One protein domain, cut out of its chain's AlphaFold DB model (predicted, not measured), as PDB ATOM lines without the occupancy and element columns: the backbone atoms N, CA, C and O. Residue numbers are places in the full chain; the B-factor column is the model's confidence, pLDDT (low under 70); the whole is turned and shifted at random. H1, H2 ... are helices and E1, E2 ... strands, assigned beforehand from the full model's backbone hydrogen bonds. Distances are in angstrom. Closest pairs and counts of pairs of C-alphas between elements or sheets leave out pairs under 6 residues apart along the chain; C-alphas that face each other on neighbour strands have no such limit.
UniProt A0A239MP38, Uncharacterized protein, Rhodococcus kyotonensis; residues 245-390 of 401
ATOM      1  N   GLY A 245     171.881 202.234 311.192       96.00
ATOM      2  CA  GLY A 245     171.352 203.247 310.275       96.00
ATOM      3  C   GLY A 245     170.376 202.660 309.260       96.00
ATOM      4  O   GLY A 245     169.277 203.197 309.114       96.00
ATOM      5  N   CYS A 246     170.715 201.529 308.638       96.00
ATOM      6  CA  CYS A 246     169.829 200.831 307.704       96.00
ATOM      7  C   CYS A 246     168.568 200.306 308.397       96.00
ATOM      8  O   CYS A 246     167.466 200.466 307.875       96.00
ATOM      9  N   VAL A 247     168.700 199.764 309.613       96.38
ATOM     10  CA  VAL A 247     167.545 199.326 310.419       96.38
ATOM     11  C   VAL A 247     166.576 200.486 310.661       96.38
ATOM     12  O   VAL A 247     165.395 200.382 310.340       96.38
ATOM     13  N   ARG A 248     167.079 201.644 311.110       96.75
ATOM     14  CA  ARG A 248     166.253 202.847 311.318       96.75
ATOM     15  C   ARG A 248     165.588 203.347 310.035       96.75
ATOM     16  O   ARG A 248     164.502 203.924 310.089       96.75
ATOM     17  N   LYS A 249     166.215 203.151 308.870       95.88
ATOM     18  CA  LYS A 249     165.589 203.469 307.577       95.88
ATOM     19  C   LYS A 249     164.401 202.558 307.305       95.88
ATOM     20  O   LYS A 249     163.335 203.072 306.977       95.88
ATOM     21  N   VAL A 250     164.541 201.251 307.515       95.44
ATOM     22  CA  VAL A 250     163.434 200.293 307.373       95.44
ATOM     23  C   VAL A 250     162.301 200.595 308.363       95.44
ATOM     24  O   VAL A 250     161.136 200.596 307.963       95.44
ATOM     25  N   GLU A 251     162.612 200.938 309.617       94.88
ATOM     26  CA  GLU A 251     161.620 201.405 310.604       94.88
ATOM     27  C   GLU A 251     160.863 202.645 310.108       94.88
ATOM     28  O   GLU A 251     159.633 202.691 310.167       94.88
ATOM     29  N   GLY A 252     161.580 203.630 309.560       94.75
ATOM     30  CA  GLY A 252     160.980 204.833 308.981       94.75
ATOM     31  C   GLY A 252     160.074 204.534 307.783       94.75
ATOM     32  O   GLY A 252     158.987 205.105 307.681       94.75
ATOM     33  N   LEU A 253     160.474 203.606 306.907       94.31
ATOM     34  CA  LEU A 253     159.639 203.150 305.791       94.31
ATOM     35  C   LEU A 253     158.366 202.450 306.294       94.31
ATOM     36  O   LEU A 253     157.281 202.685 305.763       94.31
ATOM     37  N   LEU A 254     158.466 201.628 307.343       93.44
ATOM     38  CA  LEU A 254     157.307 200.979 307.959       93.44
ATOM     39  C   LEU A 254     156.346 201.976 308.610       93.44
ATOM     40  O   LEU A 254     155.130 201.822 308.465       93.44
ATOM     41  N   ALA A 255     156.875 202.994 309.290       92.69
ATOM     42  CA  ALA A 255     156.074 204.071 309.860       92.69
ATOM     43  C   ALA A 255     155.317 204.834 308.760       92.69
ATOM     44  O   ALA A 255     154.101 204.990 308.857       92.69
ATOM     45  N   ALA A 256     155.994 205.180 307.659       91.88
ATOM     46  CA  ALA A 256     155.370 205.841 306.513       91.88
ATOM     47  C   ALA A 256     154.218 205.012 305.912       91.88
ATOM     48  O   ALA A 256     153.145 205.554 305.647       91.88
ATOM     49  N   VAL A 257     154.383 203.688 305.776       90.81
ATOM     50  CA  VAL A 257     153.292 202.790 305.344       90.81
ATOM     51  C   VAL A 257     152.124 202.827 306.335       90.81
ATOM     52  O   VAL A 257     150.966 202.830 305.915       90.81
ATOM     53  N   GLY A 258     152.411 202.853 307.640       86.94
ATOM     54  CA  GLY A 258     151.408 203.005 308.699       86.94
ATOM     55  C   GLY A 258     150.590 204.292 308.563       86.94
ATOM     56  O   GLY A 258     149.371 204.259 308.740       86.94
ATOM     57  N   ASP A 259     151.245 205.372 308.141       88.31
ATOM     58  CA  ASP A 259     150.638 206.680 307.871       88.31
ATOM     59  C   ASP A 259     149.981 206.774 306.477       88.31
ATOM     60  O   ASP A 259     149.354 207.780 306.136       88.31
ATOM     61  N   GLY A 260     150.078 205.722 305.657       86.06
ATOM     62  CA  GLY A 260     149.496 205.655 304.313       86.06
ATOM     63  C   GLY A 260     150.352 206.278 303.204       86.06
ATOM     64  O   GLY A 260     149.839 206.504 302.107       86.06
ATOM     65  N   VAL A 261     151.636 206.538 303.463       84.19
ATOM     66  CA  VAL A 261     152.614 207.076 302.507       84.19
ATOM     67  C   VAL A 261     153.540 205.955 302.034       84.19
ATOM     68  O   VAL A 261     154.271 205.374 302.829       84.19
ATOM     69  N   THR A 262     153.546 205.646 300.735       81.12
ATOM     70  CA  THR A 262     154.415 204.594 300.169       81.12
ATOM     71  C   THR A 262     154.905 204.946 298.771       81.12
ATOM     72  O   THR A 262     154.098 205.347 297.932       81.12
ATOM     73  N   THR A 263     156.194 204.731 298.495       79.31
ATOM     74  CA  THR A 263     156.742 204.724 297.125       79.31
ATOM     75  C   THR A 263     156.707 203.307 296.547       79.31
ATOM     76  O   THR A 263     156.569 202.339 297.295       79.31
ATOM     77  N   ALA A 264     156.818 203.164 295.221       79.25
ATOM     78  CA  ALA A 264     156.844 201.846 294.578       79.25
ATOM     79  C   ALA A 264     158.068 201.010 295.007       79.25
ATOM     80  O   ALA A 264     157.919 199.834 295.326       79.25
ATOM     81  N   GLU A 265     159.239 201.643 295.105       76.75
ATOM     82  CA  GLU A 265     160.505 201.023 295.526       76.75
ATOM     83  C   GLU A 265     160.421 200.489 296.968       76.75
ATOM     84  O   GLU A 265     160.591 199.297 297.220       76.75
ATOM     85  N   SER A 266     160.017 201.336 297.926       83.19
ATOM     86  CA  SER A 266     159.868 200.924 299.334       83.19
ATOM     87  C   SER A 266     158.777 199.867 299.540       83.19
ATOM     88  O   SER A 266     158.880 199.014 300.424       83.19
ATOM     89  N   ALA A 267     157.735 199.884 298.706       86.19
ATOM     90  CA  ALA A 267     156.677 198.885 298.717       86.19
ATOM     91  C   ALA A 267     157.168 197.487 298.314       86.19
ATOM     92  O   ALA A 267     156.694 196.507 298.898       86.19
ATOM     93  N   GLY A 268     158.060 197.387 297.323       89.31
ATOM     94  CA  GLY A 268     158.645 196.124 296.866       89.31
ATOM     95  C   GLY A 268     159.531 195.499 297.941       89.31
ATOM     96  O   GLY A 268     159.256 194.385 298.397       89.31
ATOM     97  N   LEU A 269     160.497 196.276 298.441       92.50
ATOM     98  CA  LEU A 269     161.397 195.880 299.524       92.50
ATOM     99  C   LEU A 269     160.638 195.351 300.749       92.50
ATOM    100  O   LEU A 269     160.852 194.226 301.199       92.50
ATOM    101  N   LEU A 270     159.706 196.137 301.300       94.50
ATOM    102  CA  LEU A 270     159.006 195.756 302.530       94.50
ATOM    103  C   LEU A 270     158.136 194.499 302.356       94.50
ATOM    104  O   LEU A 270     157.895 193.779 303.333       94.50
ATOM    105  N   GLN A 271     157.650 194.232 301.139       92.44
ATOM    106  CA  GLN A 271     156.936 192.994 300.817       92.44
ATOM    107  C   GLN A 271     157.888 191.800 300.757       92.44
ATOM    108  O   GLN A 271     157.577 190.784 301.379       92.44
ATOM    109  N   ARG A 272     159.053 191.928 300.103       91.19
ATOM    110  CA  ARG A 272     160.102 190.888 300.087       91.19
ATOM    111  C   ARG A 272     160.554 190.514 301.497       91.19
ATOM    112  O   ARG A 272     160.580 189.340 301.868       91.19
ATOM    113  N   LEU A 273     160.781 191.515 302.347       93.81
ATOM    114  CA  LEU A 273     161.114 191.295 303.757       93.81
ATOM    115  C   LEU A 273     159.954 190.642 304.546       93.81
ATOM    116  O   LEU A 273     160.158 190.044 305.609       93.81
ATOM    117  N   GLY A 274     158.723 190.682 304.023       94.12
ATOM    118  CA  GLY A 274     157.514 190.162 304.669       94.12
ATOM    119  C   GLY A 274     157.015 191.042 305.818       94.12
ATOM    120  O   GLY A 274     156.320 190.569 306.723       94.12
ATOM    121  N   LEU A 275     157.394 192.320 305.813       95.12
ATOM    122  CA  LEU A 275     157.054 193.284 306.860       95.12
ATOM    123  C   LEU A 275     155.712 193.972 306.582       95.12
ATOM    124  O   LEU A 275     155.011 194.372 307.512       95.12
ATOM    125  N   VAL A 276     155.294 194.031 305.318       94.94
ATOM    126  CA  VAL A 276     153.972 194.530 304.911       94.94
ATOM    127  C   VAL A 276     153.248 193.508 304.038       94.94
ATOM    128  O   VAL A 276     153.849 192.599 303.473       94.94
ATOM    129  N   ARG A 277     151.927 193.656 303.920       93.81
ATOM    130  CA  ARG A 277     151.092 192.874 302.999       93.81
ATOM    131  C   ARG A 277     150.065 193.758 302.310       93.81
ATOM    132  O   ARG A 277     149.633 194.765 302.871       93.81
ATOM    133  N   LYS A 278     149.603 193.343 301.131       92.88
ATOM    134  CA  LYS A 278     148.497 194.006 300.434       92.88
ATOM    135  C   LYS A 278     147.160 193.595 301.056       92.88
ATOM    136  O   LYS A 278     146.823 192.418 301.118       92.88
ATOM    137  N   HIS A 279     146.378 194.568 301.506       91.00
ATOM    138  CA  HIS A 279     145.035 194.384 302.041       91.00
ATOM    139  C   HIS A 279     144.097 195.430 301.430       91.00
ATOM    140  O   HIS A 279     144.286 196.632 301.613       91.00
ATOM    141  N   ARG A 280     143.080 194.972 300.685       89.12
ATOM    142  CA  ARG A 280     142.115 195.836 299.969       89.12
ATOM    143  C   ARG A 280     142.791 196.921 299.112       89.12
ATOM    144  O   ARG A 280     142.407 198.084 299.144       89.12
ATOM    145  N   GLY A 281     143.837 196.538 298.379       85.12
ATOM    146  CA  GLY A 281     144.569 197.447 297.491       85.12
ATOM    147  C   GLY A 281     145.558 198.391 298.182       85.12
ATOM    148  O   GLY A 281     146.254 199.113 297.480       85.12
ATOM    149  N   ARG A 282     145.669 198.365 299.517       88.12
ATOM    150  CA  ARG A 282     146.630 199.168 300.292       88.12
ATOM    151  C   ARG A 282     147.675 198.282 300.955       88.12
ATOM    152  O   ARG A 282     147.382 197.133 301.283       88.12
ATOM    153  N   LEU A 283     148.875 198.809 301.165       91.50
ATOM    154  CA  LEU A 283     149.884 198.139 301.979       91.50
ATOM    155  C   LEU A 283     149.612 198.403 303.453       91.50
ATOM    156  O   LEU A 283     149.277 199.519 303.838       91.50
ATOM    157  N   VAL A 284     149.715 197.355 304.264       92.69
ATOM    158  CA  VAL A 284     149.563 197.438 305.716       92.69
ATOM    159  C   VAL A 284     150.668 196.633 306.399       92.69
ATOM    160  O   VAL A 284     150.984 195.538 305.917       92.69
ATOM    161  N   PRO A 285     151.229 197.109 307.526       93.19
ATOM    162  CA  PRO A 285     152.195 196.336 308.301       93.19
ATOM    163  C   PRO A 285     151.615 194.993 308.755       93.19
ATOM    164  O   PRO A 285     150.445 194.902 309.155       93.19
ATOM    165  N   THR A 286     152.428 193.939 308.699       93.75
ATOM    166  CA  THR A 286     152.063 192.631 309.254       93.75
ATOM    167  C   THR A 286     152.060 192.686 310.782       93.75
ATOM    168  O   THR A 286     152.659 193.571 311.388       93.75
ATOM    169  N   ALA A 287     151.397 191.726 311.437       89.31
ATOM    170  CA  ALA A 287     151.413 191.649 312.901       89.31
ATOM    171  C   ALA A 287     152.848 191.530 313.450       89.31
ATOM    172  O   ALA A 287     153.173 192.148 314.454       89.31
ATOM    173  N   ARG A 288     153.719 190.799 312.741       87.06
ATOM    174  CA  ARG A 288     155.130 190.622 313.103       87.06
ATOM    175  C   ARG A 288     155.938 191.916 313.009       87.06
ATOM    176  O   ARG A 288     156.880 192.066 313.771       87.06
ATOM    177  N   ALA A 289     155.590 192.818 312.093       90.00
ATOM    178  CA  ALA A 289     156.331 194.058 311.875       90.00
ATOM    179  C   ALA A 289     156.034 195.153 312.912       90.00
ATOM    180  O   ALA A 289     156.821 196.081 313.028       90.00
ATOM    181  N   ARG A 290     154.920 195.068 313.654       85.44
ATOM    182  CA  ARG A 290     154.536 196.112 314.624       85.44
ATOM    183  C   ARG A 290     155.412 196.134 315.874       85.44
ATOM    184  O   ARG A 290     155.680 197.209 316.385       85.44
ATOM    185  N   ASP A 291     155.872 194.962 316.307       87.38
ATOM    186  CA  ASP A 291     156.642 194.775 317.544       87.38
ATOM    187  C   ASP A 291     158.011 194.127 317.263       87.38
ATOM    188  O   ASP A 291     158.547 193.366 318.072       87.38
ATOM    189  N   ILE A 292     158.558 194.341 316.061       94.69
ATOM    190  CA  ILE A 292     159.858 193.784 315.682       94.69
ATOM    191  C   ILE A 292     160.981 194.571 316.373       94.69
ATOM    192  O   ILE A 292     161.000 195.796 316.333       94.69
ATOM    193  N   SER A 293     161.916 193.871 317.019       95.31
ATOM    194  CA  SER A 293     163.117 194.503 317.579       95.31
ATOM    195  C   SER A 293     164.100 194.901 316.477       95.31
ATOM    196  O   SER A 293     164.090 194.306 315.395       95.31
ATOM    197  N   ALA A 294     164.996 195.845 316.775       94.56
ATOM    198  CA  ALA A 294     166.060 196.256 315.859       94.56
ATOM    199  C   ALA A 294     166.920 195.061 315.400       94.56
ATOM    200  O   ALA A 294     167.127 194.891 314.202       94.56
ATOM    201  N   ASP A 295     167.316 194.175 316.322       93.81
ATOM    202  CA  ASP A 295     168.092 192.967 315.997       93.81
ATOM    203  C   ASP A 295     167.328 192.033 315.058       93.81
ATOM    204  O   ASP A 295     167.854 191.559 314.054       93.81
ATOM    205  N   ARG A 296     166.037 191.802 315.328       94.12
ATOM    206  CA  ARG A 296     165.217 190.932 314.481       94.12
ATOM    207  C   ARG A 296     164.970 191.554 313.111       94.12
ATOM    208  O   ARG A 296     164.842 190.821 312.127       94.12
ATOM    209  N   MET A 297     164.874 192.879 313.036       95.75
ATOM    210  CA  MET A 297     164.781 193.602 311.774       95.75
ATOM    211  C   MET A 297     166.087 193.498 310.989       95.75
ATOM    212  O   MET A 297     166.027 193.213 309.798       95.75
ATOM    213  N   TRP A 298     167.239 193.631 311.652       96.31
ATOM    214  CA  TRP A 298     168.553 193.411 311.054       96.31
ATOM    215  C   TRP A 298     168.690 191.999 310.477       96.31
ATOM    216  O   TRP A 298     168.939 191.859 309.283       96.31
ATOM    217  N   THR A 299     168.419 190.956 311.265       94.69
ATOM    218  CA  THR A 299     168.456 189.564 310.784       94.69
ATOM    219  C   THR A 299     167.482 189.336 309.627       94.69
ATOM    220  O   THR A 299     167.799 188.631 308.675       94.69
ATOM    221  N   THR A 300     166.294 189.955 309.672       95.38
ATOM    222  CA  THR A 300     165.317 189.863 308.575       95.38
ATOM    223  C   THR A 300     165.832 190.546 307.310       95.38
ATOM    224  O   THR A 300     165.658 189.994 306.231       95.38
ATOM    225  N   LEU A 301     166.452 191.721 307.435       95.81
ATOM    226  CA  LEU A 301     167.036 192.452 306.318       95.81
ATOM    227  C   LEU A 301     168.169 191.640 305.684       95.81
ATOM    228  O   LEU A 301     168.102 191.339 304.499       95.81
ATOM    229  N   VAL A 302     169.144 191.210 306.486       96.62
ATOM    230  CA  VAL A 302     170.304 190.432 306.031       96.62
ATOM    231  C   VAL A 302     169.881 189.116 305.372       96.62
ATOM    232  O   VAL A 302     170.339 188.807 304.275       96.62
ATOM    233  N   GLY A 303     168.965 188.368 305.994       94.81
ATOM    234  CA  GLY A 303     168.574 187.046 305.502       94.81
ATOM    235  C   GLY A 303     167.608 187.039 304.320       94.81
ATOM    236  O   GLY A 303     167.468 186.021 303.648       94.81
ATOM    237  N   LYS A 304     166.914 188.151 304.049       95.19
ATOM    238  CA  LYS A 304     165.885 188.206 302.997       95.19
ATOM    239  C   LYS A 304     166.162 189.173 301.864       95.19
ATOM    240  O   LYS A 304     165.401 189.141 300.903       95.19
ATOM    241  N   LEU A 305     167.186 190.023 301.960       94.31
ATOM    242  CA  LEU A 305     167.475 190.982 300.894       94.31
ATOM    243  C   LEU A 305     167.661 190.270 299.549       94.31
ATOM    244  O   LEU A 305     167.113 190.712 298.547       94.31
ATOM    245  N   ILE A 306     168.372 189.139 299.561       92.88
ATOM    246  CA  ILE A 306     168.600 188.305 298.369       92.88
ATOM    247  C   ILE A 306     168.276 186.817 298.596       92.88
ATOM    248  O   ILE A 306     168.180 186.060 297.638       92.88
ATOM    249  N   GLY A 307     168.049 186.396 299.849       91.00
ATOM    250  CA  GLY A 307     167.709 185.014 300.210       91.00
ATOM    251  C   GLY A 307     168.897 184.042 300.209       91.00
ATOM    252  O   GLY A 307     170.044 184.413 299.964       91.00
ATOM    253  N   THR A 308     168.625 182.774 300.518       90.31
ATOM    254  CA  THR A 308     169.641 181.706 300.621       90.31
ATOM    255  C   THR A 308     169.627 180.744 299.429       90.31
ATOM    256  O   THR A 308     170.546 179.944 299.277       90.31
ATOM    257  N   GLU A 309     168.632 180.850 298.548       90.19
ATOM    258  CA  GLU A 309     168.545 180.050 297.323       90.19
ATOM    259  C   GLU A 309     169.687 180.392 296.358       90.19
ATOM    260  O   GLU A 309     170.095 181.549 296.236       90.19
ATOM    261  N   TYR A 310     170.227 179.374 295.687       89.38
ATOM    262  CA  TYR A 310     171.288 179.546 294.703       89.38
ATOM    263  C   TYR A 310     170.680 179.675 293.300       89.38
ATOM    264  O   TYR A 310     170.230 178.696 292.712       89.38
ATOM    265  N   HIS A 311     170.605 180.909 292.795       90.69
ATOM    266  CA  HIS A 311     169.938 181.265 291.537       90.69
ATOM    267  C   HIS A 311     170.704 182.399 290.823       90.69
ATOM    268  O   HIS A 311     171.319 183.216 291.518       90.69
ATOM    269  N   PRO A 312     170.644 182.526 289.479       91.94
ATOM    270  CA  PRO A 312     171.311 183.596 288.729       91.94
ATOM    271  C   PRO A 312     171.155 185.013 289.295       91.94
ATOM    272  O   PRO A 312     172.133 185.754 289.378       91.94
ATOM    273  N   ASP A 313     169.952 185.383 289.738       92.19
ATOM    274  CA  ASP A 313     169.697 186.711 290.318       92.19
ATOM    275  C   ASP A 313     170.443 186.928 291.641       92.19
ATOM    276  O   ASP A 313     170.950 188.021 291.892       92.19
ATOM    277  N   ALA A 314     170.586 185.882 292.463       93.00
ATOM    278  CA  ALA A 314     171.378 185.942 293.690       93.00
ATOM    279  C   ALA A 314     172.875 186.104 293.375       93.00
ATOM    280  O   ALA A 314     173.562 186.869 294.047       93.00
ATOM    281  N   VAL A 315     173.374 185.462 292.315       93.62
ATOM    282  CA  VAL A 315     174.769 185.609 291.860       93.62
ATOM    283  C   VAL A 315     175.033 187.028 291.345       93.62
ATOM    284  O   VAL A 315     176.034 187.645 291.708       93.62
ATOM    285  N   ALA A 316     174.123 187.594 290.547       95.06
ATOM    286  CA  ALA A 316     174.224 188.983 290.094       95.06
ATOM    287  C   ALA A 316     174.170 189.976 291.269       95.06
ATOM    288  O   ALA A 316     174.934 190.944 291.321       95.06
ATOM    289  N   ALA A 317     173.300 189.708 292.243       96.25
ATOM    290  CA  ALA A 317     173.208 190.468 293.476       96.25
ATOM    291  C   ALA A 317     174.501 190.420 294.307       96.25
ATOM    292  O   ALA A 317     174.941 191.454 294.809       96.25
ATOM    293  N   GLU A 318     175.145 189.256 294.424       97.06
ATOM    294  CA  GLU A 318     176.426 189.104 295.125       97.06
ATOM    295  C   GLU A 318     177.518 189.997 294.513       97.06
ATOM    296  O   GLU A 318     178.276 190.615 295.258       97.06
ATOM    297  N   VAL A 319     177.556 190.156 293.183       97.38
ATOM    298  CA  VAL A 319     178.493 191.077 292.509       97.38
ATOM    299  C   VAL A 319     178.248 192.531 292.918       97.38
ATOM    300  O   VAL A 319     179.192 193.258 293.223       97.38
ATOM    301  N   VAL A 320     176.984 192.964 292.953       97.44
ATOM    302  CA  VAL A 320     176.619 194.320 293.394       97.44
ATOM    303  C   VAL A 320     177.000 194.539 294.857       97.44
ATOM    304  O   VAL A 320     177.600 195.562 295.188       97.44
ATOM    305  N   LEU A 321     176.698 193.578 295.731       98.06
ATOM    306  CA  LEU A 321     177.032 193.655 297.153       98.06
ATOM    307  C   LEU A 321     178.545 193.662 297.379       98.06
ATOM    308  O   LEU A 321     179.008 194.370 298.267       98.06
ATOM    309  N   ALA A 322     179.318 192.920 296.583       98.00
ATOM    310  CA  ALA A 322     180.773 192.889 296.685       98.00
ATOM    311  C   ALA A 322     181.388 194.268 296.407       98.00
ATOM    312  O   ALA A 322     182.238 194.719 297.169       98.00
ATOM    313  N   GLU A 323     180.906 194.979 295.384       97.44
ATOM    314  CA  GLU A 323     181.322 196.361 295.119       97.44
ATOM    315  C   GLU A 323     180.932 197.301 296.270       97.44
ATOM    316  O   GLU A 323     181.780 197.999 296.829       97.44
ATOM    317  N   VAL A 324     179.678 197.245 296.733       97.94
ATOM    318  CA  VAL A 324     179.247 198.080 297.869       97.94
ATOM    319  C   VAL A 324     180.068 197.781 299.126       97.94
ATOM    320  O   VAL A 324     180.457 198.713 299.823       97.94
ATOM    321  N   ALA A 325     180.391 196.517 299.403       97.94
ATOM    322  CA  ALA A 325     181.221 196.111 300.536       97.94
ATOM    323  C   ALA A 325     182.682 196.587 300.412       97.94
ATOM    324  O   ALA A 325     183.330 196.840 301.426       97.94
ATOM    325  N   ARG A 326     183.195 196.788 299.191       96.75
ATOM    326  CA  ARG A 326     184.488 197.457 298.946       96.75
ATOM    327  C   ARG A 326     184.421 198.977 299.092       96.75
ATOM    328  O   ARG A 326     185.451 199.643 299.011       96.75
ATOM    329  N   GLY A 327     183.231 199.536 299.304       96.56
ATOM    330  CA  GLY A 327     183.011 200.977 299.325       96.56
ATOM    331  C   GLY A 327     182.992 201.601 297.932       96.56
ATOM    332  O   GLY A 327     183.165 202.811 297.820       96.56
ATOM    333  N   THR A 328     182.781 200.807 296.879       95.56
ATOM    334  CA  THR A 328     182.668 201.289 295.501       95.56
ATOM    335  C   THR A 328     181.211 201.317 295.057       95.56
ATOM    336  O   THR A 328     180.385 200.479 295.430       95.56
ATOM    337  N   ARG A 329     180.859 202.315 294.240       92.69
ATOM    338  CA  ARG A 329     179.550 202.333 293.589       92.69
ATOM    339  C   ARG A 329     179.503 201.237 292.512       92.69
ATOM    340  O   ARG A 329     180.379 201.228 291.646       92.69
ATOM    341  N   PRO A 330     178.485 200.356 292.503       91.81
ATOM    342  CA  PRO A 330     178.406 199.261 291.539       91.81
ATOM    343  C   PRO A 330     178.283 199.781 290.103       91.81
ATOM    344  O   PRO A 330     177.242 200.299 289.691       91.81
ATOM    345  N   HIS A 331     179.356 199.649 289.328       87.62
ATOM    346  CA  HIS A 331     179.428 200.064 287.930       87.62
ATOM    347  C   HIS A 331     180.175 199.010 287.114       87.62
ATOM    348  O   HIS A 331     181.212 198.511 287.533       87.62
ATOM    349  N   GLY A 332     179.655 198.658 285.933       83.25
ATOM    350  CA  GLY A 332     180.308 197.674 285.058       83.25
ATOM    351  C   GLY A 332     180.263 196.224 285.566       83.25
ATOM    352  O   GLY A 332     181.034 195.389 285.097       83.25
ATOM    353  N   THR A 333     179.342 195.897 286.475       91.06
ATOM    354  CA  THR A 333     179.198 194.561 287.087       91.06
ATOM    355  C   THR A 333     178.803 193.460 286.096       91.06
ATOM    356  O   THR A 333     178.999 192.276 286.377       91.06
ATOM    357  N   ALA A 334     178.297 193.824 284.912       91.00
ATOM    358  CA  ALA A 334     177.820 192.890 283.893       91.00
ATOM    359  C   ALA A 334     178.888 191.877 283.444       91.00
ATOM    360  O   ALA A 334     178.573 190.705 283.239       91.00
ATOM    361  N   MET A 335     180.153 192.300 283.320       92.69
ATOM    362  CA  MET A 335     181.230 191.413 282.864       92.69
ATOM    363  C   MET A 335     181.519 190.306 283.885       92.69
ATOM    364  O   MET A 335     181.561 189.134 283.513       92.69
ATOM    365  N   LEU A 336     181.672 190.668 285.164       93.94
ATOM    366  CA  LEU A 336     181.907 189.700 286.237       93.94
ATOM    367  C   LEU A 336     180.679 188.809 286.461       93.94
ATOM    368  O   LEU A 336     180.828 187.598 286.581       93.94
ATOM    369  N   THR A 337     179.472 189.384 286.413       95.06
ATOM    370  CA  THR A 337     178.208 188.633 286.499       95.06
ATOM    371  C   THR A 337     178.122 187.578 285.397       95.06
ATOM    372  O   THR A 337     177.931 186.402 285.680       95.06
ATOM    373  N   THR A 338     178.359 187.963 284.140       94.56
ATOM    374  CA  THR A 338     178.346 187.028 283.002       94.56
ATOM    375  C   THR A 338     179.405 185.935 283.155       94.56
ATOM    376  O   THR A 338     179.155 184.777 282.821       94.56
ATOM    377  N   ALA A 339     180.596 186.287 283.647       94.00
ATOM    378  CA  ALA A 339     181.670 185.324 283.869       94.00
ATOM    379  C   ALA A 339     181.320 184.308 284.968       94.00
ATOM    380  O   ALA A 339     181.562 183.118 284.769       94.00
ATOM    381  N   LEU A 340     180.724 184.757 286.080       93.88
ATOM    382  CA  LEU A 340     180.235 183.899 287.164       93.88
ATOM    383  C   LEU A 340     179.132 182.961 286.679       93.88
ATOM    384  O   LEU A 340     179.282 181.747 286.776       93.88
ATOM    385  N   LEU A 341     178.081 183.515 286.067       93.56
ATOM    386  CA  LEU A 341     176.959 182.736 285.541       93.56
ATOM    387  C   LEU A 341     177.439 181.656 284.569       93.56
ATOM    388  O   LEU A 341     177.061 180.497 284.702       93.56
ATOM    389  N   ARG A 342     178.347 182.001 283.646       93.25
ATOM    390  CA  ARG A 342     178.930 181.030 282.713       93.25
ATOM    391  C   ARG A 342     179.756 179.956 283.422       93.25
ATOM    392  O   ARG A 342     179.657 178.793 283.038       93.25
ATOM    393  N   ALA A 343     180.592 180.332 284.390       91.00
ATOM    394  CA  ALA A 343     181.412 179.378 285.139       91.00
ATOM    395  C   ALA A 343     180.556 178.388 285.946       91.00
ATOM    396  O   ALA A 343     180.955 177.245 286.129       91.00
ATOM    397  N   GLU A 344     179.368 178.819 286.363       89.81
ATOM    398  CA  GLU A 344     178.387 178.040 287.124       89.81
ATOM    399  C   GLU A 344     177.348 177.329 286.234       89.81
ATOM    400  O   GLU A 344     176.417 176.707 286.736       89.81
ATOM    401  N   GLY A 345     177.500 177.390 284.904       91.06
ATOM    402  CA  GLY A 345     176.638 176.677 283.955       91.06
ATOM    403  C   GLY A 345     175.300 177.357 283.643       91.06
ATOM    404  O   GLY A 345     174.466 176.781 282.944       91.06
ATOM    405  N   TRP A 346     175.089 178.591 284.099       91.25
ATOM    406  CA  TRP A 346     173.893 179.370 283.799       91.25
ATOM    407  C   TRP A 346     173.989 180.052 282.431       91.25
ATOM    408  O   TRP A 346     175.011 180.627 282.053       91.25
ATOM    409  N   THR A 347     172.883 180.019 281.687       85.69
ATOM    410  CA  THR A 347     172.774 180.597 280.335       85.69
ATOM    411  C   THR A 347     171.844 181.805 280.249       85.69
ATOM    412  O   THR A 347     171.658 182.343 279.161       85.69
ATOM    413  N   HIS A 348     171.209 182.189 281.356       82.44
ATOM    414  CA  HIS A 348     170.220 183.264 281.403       82.44
ATOM    415  C   HIS A 348     170.870 184.567 281.859       82.44
ATOM    416  O   HIS A 348     171.775 184.543 282.694       82.44
ATOM    417  N   ASP A 349     170.376 185.689 281.342       81.50
ATOM    418  CA  ASP A 349     170.715 187.003 281.875       81.50
ATOM    419  C   ASP A 349     170.061 187.173 283.252       81.50
ATOM    420  O   ASP A 349     168.906 186.795 283.449       81.50
ATOM    421  N   ALA A 350     170.802 187.759 284.188       84.56
ATOM    422  CA  ALA A 350     170.326 188.103 285.521       84.56
ATOM    423  C   ALA A 350     170.437 189.616 285.724       84.56
ATOM    424  O   ALA A 350     171.391 190.242 285.247       84.56
ATOM    425  N   ALA A 351     169.474 190.204 286.431       81.06
ATOM    426  CA  ALA A 351     169.427 191.641 286.675       81.06
ATOM    427  C   ALA A 351     169.514 191.936 288.175       81.06
ATOM    428  O   ALA A 351     168.788 191.359 288.976       81.06
ATOM    429  N   ALA A 352     170.382 192.880 288.543       84.44
ATOM    430  CA  ALA A 352     170.555 193.331 289.926       84.44
ATOM    431  C   ALA A 352     170.018 194.758 290.163       84.44
ATOM    432  O   ALA A 352     170.283 195.351 291.207       84.44
ATOM    433  N   ASP A 353     169.262 195.313 289.210       85.69
ATOM    434  CA  ASP A 353     168.742 196.685 289.288       85.69
ATOM    435  C   ASP A 353     167.790 196.860 290.481       85.69
ATOM    436  O   ASP A 353     167.922 197.817 291.241       85.69
ATOM    437  N   GLU A 354     166.911 195.881 290.728       88.44
ATOM    438  CA  GLU A 354     166.007 195.914 291.887       88.44
ATOM    439  C   GLU A 354     166.758 195.944 293.226       88.44
ATOM    440  O   GLU A 354     166.277 196.531 294.197       88.44
ATOM    441  N   LEU A 355     167.944 195.331 293.294       93.44
ATOM    442  CA  LEU A 355     168.757 195.346 294.504       93.44
ATOM    443  C   LEU A 355     169.370 196.726 294.754       93.44
ATOM    444  O   LEU A 355     169.476 197.142 295.905       93.44
ATOM    445  N   LEU A 356     169.784 197.439 293.705       92.06
ATOM    446  CA  LEU A 356     170.299 198.800 293.856       92.06
ATOM    447  C   LEU A 356     169.221 199.728 294.417       92.06
ATOM    448  O   LEU A 356     169.505 200.468 295.360       92.06
ATOM    449  N   ASP A 357     167.991 199.620 293.915       92.19
ATOM    450  CA  ASP A 357     166.847 200.371 294.435       92.19
ATOM    451  C   ASP A 357     166.580 200.032 295.911       92.19
ATOM    452  O   ASP A 357     166.396 200.931 296.740       92.19
ATOM    453  N   ASP A 358     166.643 198.748 296.277       94.69
ATOM    454  CA  ASP A 358     166.492 198.294 297.664       94.69
ATOM    455  C   ASP A 358     167.591 198.849 298.580       94.69
ATOM    456  O   ASP A 358     167.304 199.366 299.665       94.69
ATOM    457  N   LEU A 359     168.850 198.786 298.140       95.62
ATOM    458  CA  LEU A 359     170.003 199.318 298.862       95.62
ATOM    459  C   LEU A 359     169.888 200.840 299.039       95.62
ATOM    460  O   LEU A 359     170.133 201.368 300.129       95.62
ATOM    461  N   THR A 360     169.447 201.565 298.012       94.50
ATOM    462  CA  THR A 360     169.155 202.999 298.118       94.50
ATOM    463  C   THR A 360     168.023 203.266 299.112       94.50
ATOM    464  O   THR A 360     168.167 204.143 299.970       94.50
ATOM    465  N   ALA A 361     166.939 202.486 299.076       93.62
ATOM    466  CA  ALA A 361     165.799 202.646 299.977       93.62
ATOM    467  C   ALA A 361     166.174 202.452 301.458       93.62
ATOM    468  O   ALA A 361     165.674 203.177 302.324       93.62
ATOM    469  N   VAL A 362     167.098 201.535 301.764       95.44
ATOM    470  CA  VAL A 362     167.617 201.326 303.132       95.44
ATOM    471  C   VAL A 362     168.765 202.265 303.511       95.44
ATOM    472  O   VAL A 362     169.314 202.154 304.607       95.44
ATOM    473  N   GLY A 363     169.121 203.224 302.654       94.88
ATOM    474  CA  GLY A 363     170.162 204.214 302.940       94.88
ATOM    475  C   GLY A 363     171.590 203.672 302.857       94.88
ATOM    476  O   GLY A 363     172.488 204.223 303.498       94.88
ATOM    477  N   ALA A 364     171.813 202.617 302.070       96.25
ATOM    478  CA  ALA A 364     173.150 202.087 301.819       96.25
ATOM    479  C   ALA A 364     174.028 203.053 301.007       96.25
ATOM    480  O   ALA A 364     175.247 202.923 301.015       96.25
ATOM    481  N   PHE A 365     173.431 204.049 300.351       96.38
ATOM    482  CA  PHE A 365     174.139 205.083 299.605       96.38
ATOM    483  C   PHE A 365     173.899 206.470 300.209       96.38
ATOM    484  O   PHE A 365     172.824 206.788 300.727       96.38
ATOM    485  N   SER A 366     174.927 207.307 300.134       93.19
ATOM    486  CA  SER A 366     174.867 208.736 300.423       93.19
ATOM    487  C   SER A 366     174.105 209.496 299.327       93.19
ATOM    488  O   SER A 366     173.739 208.943 298.290       93.19
ATOM    489  N   ARG A 367     173.877 210.801 299.534       87.50
ATOM    490  CA  ARG A 367     173.233 211.663 298.523       87.50
ATOM    491  C   ARG A 367     174.034 211.769 297.228       87.50
ATOM    492  O   ARG A 367     173.434 211.954 296.176       87.50
ATOM    493  N   ASP A 368     175.351 211.635 297.322       89.62
ATOM    494  CA  ASP A 368     176.258 211.711 296.178       89.62
ATOM    495  C   ASP A 368     176.343 210.368 295.426       89.62
ATOM    496  O   ASP A 368     176.974 210.269 294.377       89.62
ATOM    497  N   GLY A 369     175.659 209.332 295.929       91.12
ATOM    498  CA  GLY A 369     175.618 207.994 295.343       91.12
ATOM    499  C   GLY A 369     176.743 207.069 295.808       91.12
ATOM    500  O   GLY A 369     176.746 205.905 295.421       91.12
ATOM    501  N   GLU A 370     177.661 207.550 296.648       95.75
ATOM    502  CA  GLU A 370     178.721 206.727 297.247       95.75
ATOM    503  C   GLU A 370     178.172 205.838 298.372       95.75
ATOM    504  O   GLU A 370     177.313 206.316 299.128       95.75
ATOM    505  N   PRO A 371     178.658 204.593 298.537       97.31
ATOM    506  CA  PRO A 371     178.295 203.740 299.666       97.31
ATOM    507  C   PRO A 371     178.501 204.432 301.020       97.31
ATOM    508  O   PRO A 371     179.550 205.011 301.303       97.31
ATOM    509  N   SER A 372     177.487 204.380 301.880       97.19
ATOM    510  CA  SER A 372     177.590 204.837 303.265       97.19
ATOM    511  C   SER A 372     178.301 203.777 304.125       97.19
ATOM    512  O   SER A 372     178.288 202.600 303.762       97.19
ATOM    513  N   PRO A 373     178.872 204.127 305.295       96.25
ATOM    514  CA  PRO A 373     179.457 203.130 306.199       96.25
ATOM    515  C   PRO A 373     178.472 202.023 306.612       96.25
ATOM    516  O   PRO A 373     178.842 200.853 306.675       96.25
ATOM    517  N   ASP A 374     177.203 202.383 306.839       96.50
ATOM    518  CA  ASP A 374     176.136 201.416 307.118       96.50
ATOM    519  C   ASP A 374     175.816 200.552 305.886       96.50
ATOM    520  O   ASP A 374     175.543 199.363 306.029       96.50
ATOM    521  N   GLY A 375     175.889 201.121 304.678       97.44
ATOM    522  CA  GLY A 375     175.709 200.397 303.420       97.44
ATOM    523  C   GLY A 375     176.803 199.374 303.143       97.44
ATOM    524  O   GLY A 375     176.491 198.235 302.810       97.44
ATOM    525  N   ILE A 376     178.066 199.754 303.358       97.75
ATOM    526  CA  ILE A 376     179.227 198.854 303.282       97.75
ATOM    527  C   ILE A 376     179.024 197.668 304.232       97.75
ATOM    528  O   ILE A 376     179.135 196.510 303.829       97.75
ATOM    529  N   ARG A 377     178.658 197.957 305.489       97.44
ATOM    530  CA  ARG A 377     178.427 196.938 306.520       97.44
ATOM    531  C   ARG A 377     177.233 196.040 306.192       97.44
ATOM    532  O   ARG A 377     177.334 194.830 306.359       97.44
ATOM    533  N   LEU A 378     176.124 196.603 305.702       98.06
ATOM    534  CA  LEU A 378     174.967 195.834 305.240       98.06
ATOM    535  C   LEU A 378     175.342 194.897 304.092       98.06
ATOM    536  O   LEU A 378     174.998 193.719 304.141       98.06
ATOM    537  N   ALA A 379     176.053 195.399 303.084       98.25
ATOM    538  CA  ALA A 379     176.440 194.593 301.939       98.25
ATOM    539  C   ALA A 379     177.348 193.424 302.349       98.25
ATOM    540  O   ALA A 379     177.079 192.277 301.988       98.25
ATOM    541  N   ALA A 380     178.352 193.693 303.189       98.44
ATOM    542  CA  ALA A 380     179.213 192.659 303.749       98.44
ATOM    543  C   ALA A 380     178.431 191.650 304.610       98.44
ATOM    544  O   ALA A 380     178.634 190.447 304.465       98.44
ATOM    545  N   ALA A 381     177.480 192.101 305.434       98.25
ATOM    546  CA  ALA A 381     176.661 191.217 306.267       98.25
ATOM    547  C   ALA A 381     175.765 190.290 305.433       98.25
ATOM    548  O   ALA A 381     175.600 189.118 305.773       98.25
ATOM    549  N   VAL A 382     175.210 190.788 304.324       97.94
ATOM    550  CA  VAL A 382     174.419 189.976 303.389       97.94
ATOM    551  C   VAL A 382     175.304 188.930 302.707       97.94
ATOM    552  O   VAL A 382     174.933 187.759 302.687       97.94
ATOM    553  N   LEU A 383     176.495 189.300 302.223       98.06
ATOM    554  CA  LEU A 383     177.455 188.341 301.650       98.06
ATOM    555  C   LEU A 383     177.923 187.298 302.671       98.06
ATOM    556  O   LEU A 383     178.012 186.115 302.353       98.06
ATOM    557  N   ARG A 384     178.184 187.719 303.911       97.94
ATOM    558  CA  ARG A 384     178.528 186.823 305.018       97.94
ATOM    559  C   ARG A 384     177.406 185.819 305.269       97.94
ATOM    560  O   ARG A 384     177.659 184.621 305.356       97.94
ATOM    561  N   HIS A 385     176.165 186.294 305.362       97.44
ATOM    562  CA  HIS A 385     175.003 185.428 305.544       97.44
ATOM    563  C   HIS A 385     174.847 184.447 304.379       97.44
ATOM    564  O   HIS A 385     174.638 183.258 304.602       97.44
ATOM    565  N   ARG A 386     175.034 184.906 303.139       95.94
ATOM    566  CA  ARG A 386     175.047 184.036 301.957       95.94
ATOM    567  C   ARG A 386     176.087 182.935 302.072       95.94
ATOM    568  O   ARG A 386     175.726 181.771 301.933       95.94
ATOM    569  N   LEU A 387     177.337 183.273 302.378       96.00
ATOM    570  CA  LEU A 387     178.394 182.280 302.561       96.00
ATOM    571  C   LEU A 387     178.008 181.251 303.630       96.00
ATOM    572  O   LEU A 387     178.164 180.057 303.407       96.00
ATOM    573  N   LEU A 388     177.431 181.683 304.753       97.06
ATOM    574  CA  LEU A 388     177.057 180.805 305.869       97.06
ATOM    575  C   LEU A 388     175.763 179.997 305.661       97.06
ATOM    576  O   LEU A 388     175.546 179.021 306.376       97.06
ATOM    577  N   HIS A 389     174.932 180.315 304.669       96.19
ATOM    578  CA  HIS A 389     173.651 179.622 304.463       96.19
ATOM    579  C   HIS A 389     173.448 179.002 303.082       96.19
ATOM    580  O   HIS A 389     172.533 178.201 302.904       96.19
ATOM    581  N   THR A 390     174.281 179.338 302.102       93.62
ATOM    582  CA  THR A 390     174.165 178.766 300.758       93.62
ATOM    583  C   THR A 390     174.833 177.403 300.719       93.62
ATOM    584  O   THR A 390     176.023 177.276 301.021       93.62
TER     585      THR A 390
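This is residues 245 to 390 of the 401 residues of an uncharacterized protein of Rhodococcus kyotonensis (UniProt A0A239MP38). Crossed helices fill the space between two ends: at one end a small strand hairpin, E1 and E2, packs on residues 254 to 258 of H1 and 267 to 271 of H2, with H3 nearby; at the other end H6 packs on H5, which itself packs on the longest helix, H8. H4 and H7 lie between the two ends, H7 nearest to the middle. The printed part has 146 residues, with eight named helices and two named strands in the order H1 H2 E1 E2 H3 H4 H5 H6 H7 H8; the sheet E1 - E2 is antiparallel and the class is mostly helix. The whole is compact, with a radius of gyration of the C-alphas of 15.4 A and spans of 45 by 31 by 27 A.

H1, residues 245 to 258, begins at C-alpha 245 at (171.352, 203.247, 310.275) and is 20.0 A long. H2 is residues 264 to 272, E1 276 to 279, E2 282 to 285 and H3 287 to 290. H4, residues 294 to 304, is 15.2 A long. H5, residues 312 to 325, is 19.9 A long, from C-alpha 312 at (171.311, 183.596, 288.729). H6, residues 334 to 343, is 14.0 A long, and H7 is residues 353 to 361. H8, residues 373 to 389, is 24.3 A long and ends at C-alpha 389 at (173.651, 179.622, 304.463).

H1 only just touches H2, with 3 pairs of C-alphas within 8 A, about perpendicular at 77 degrees; the closest are Leu 253 and Ser 266, 6.8 A. The closest C-alphas of H1 and E2 are those of Val 257 and Val 284, 6.5 A. E1 and E2 form an antiparallel hairpin: N 277 and O 284 are 2.9 A apart, N 279 and O 282 2.8 A, both within hydrogen-bond range. H3 is near H1. H2 touches H7, about perpendicular at 84 degrees, closest at the C-alphas of Leu 269 and Asp 358, 5.9 A. H4 touches H8, closest at the C-alphas of Val 302 and Val 382, 4.9 A, at a steep tilt of 60 degrees, the same way. H8 touches H5 at a steep tilt of 41 degrees, opposite ways, closest at the C-alphas of Ala 325 and Ile 376, 4.4 A. H5 touches H6 at a steep tilt of 49 degrees, opposite ways, closest at the C-alphas of Ala 316 and Thr 337, 5.4 A. H6 and H8 are apart. In H1, H2, H4, H5, H6, H7 and H8 every O i to N i+4 pair is within hydrogen-bond range; H3 is too short for such a pair.

The two C-alphas farthest apart are those of Asp 259 and Ala 343, 47.0 A. The printed part has no cut. The link from H7 to H8, 11 residues, is long. The mean pLDDT of the printed part is 92.6, and no printed residue is under 70.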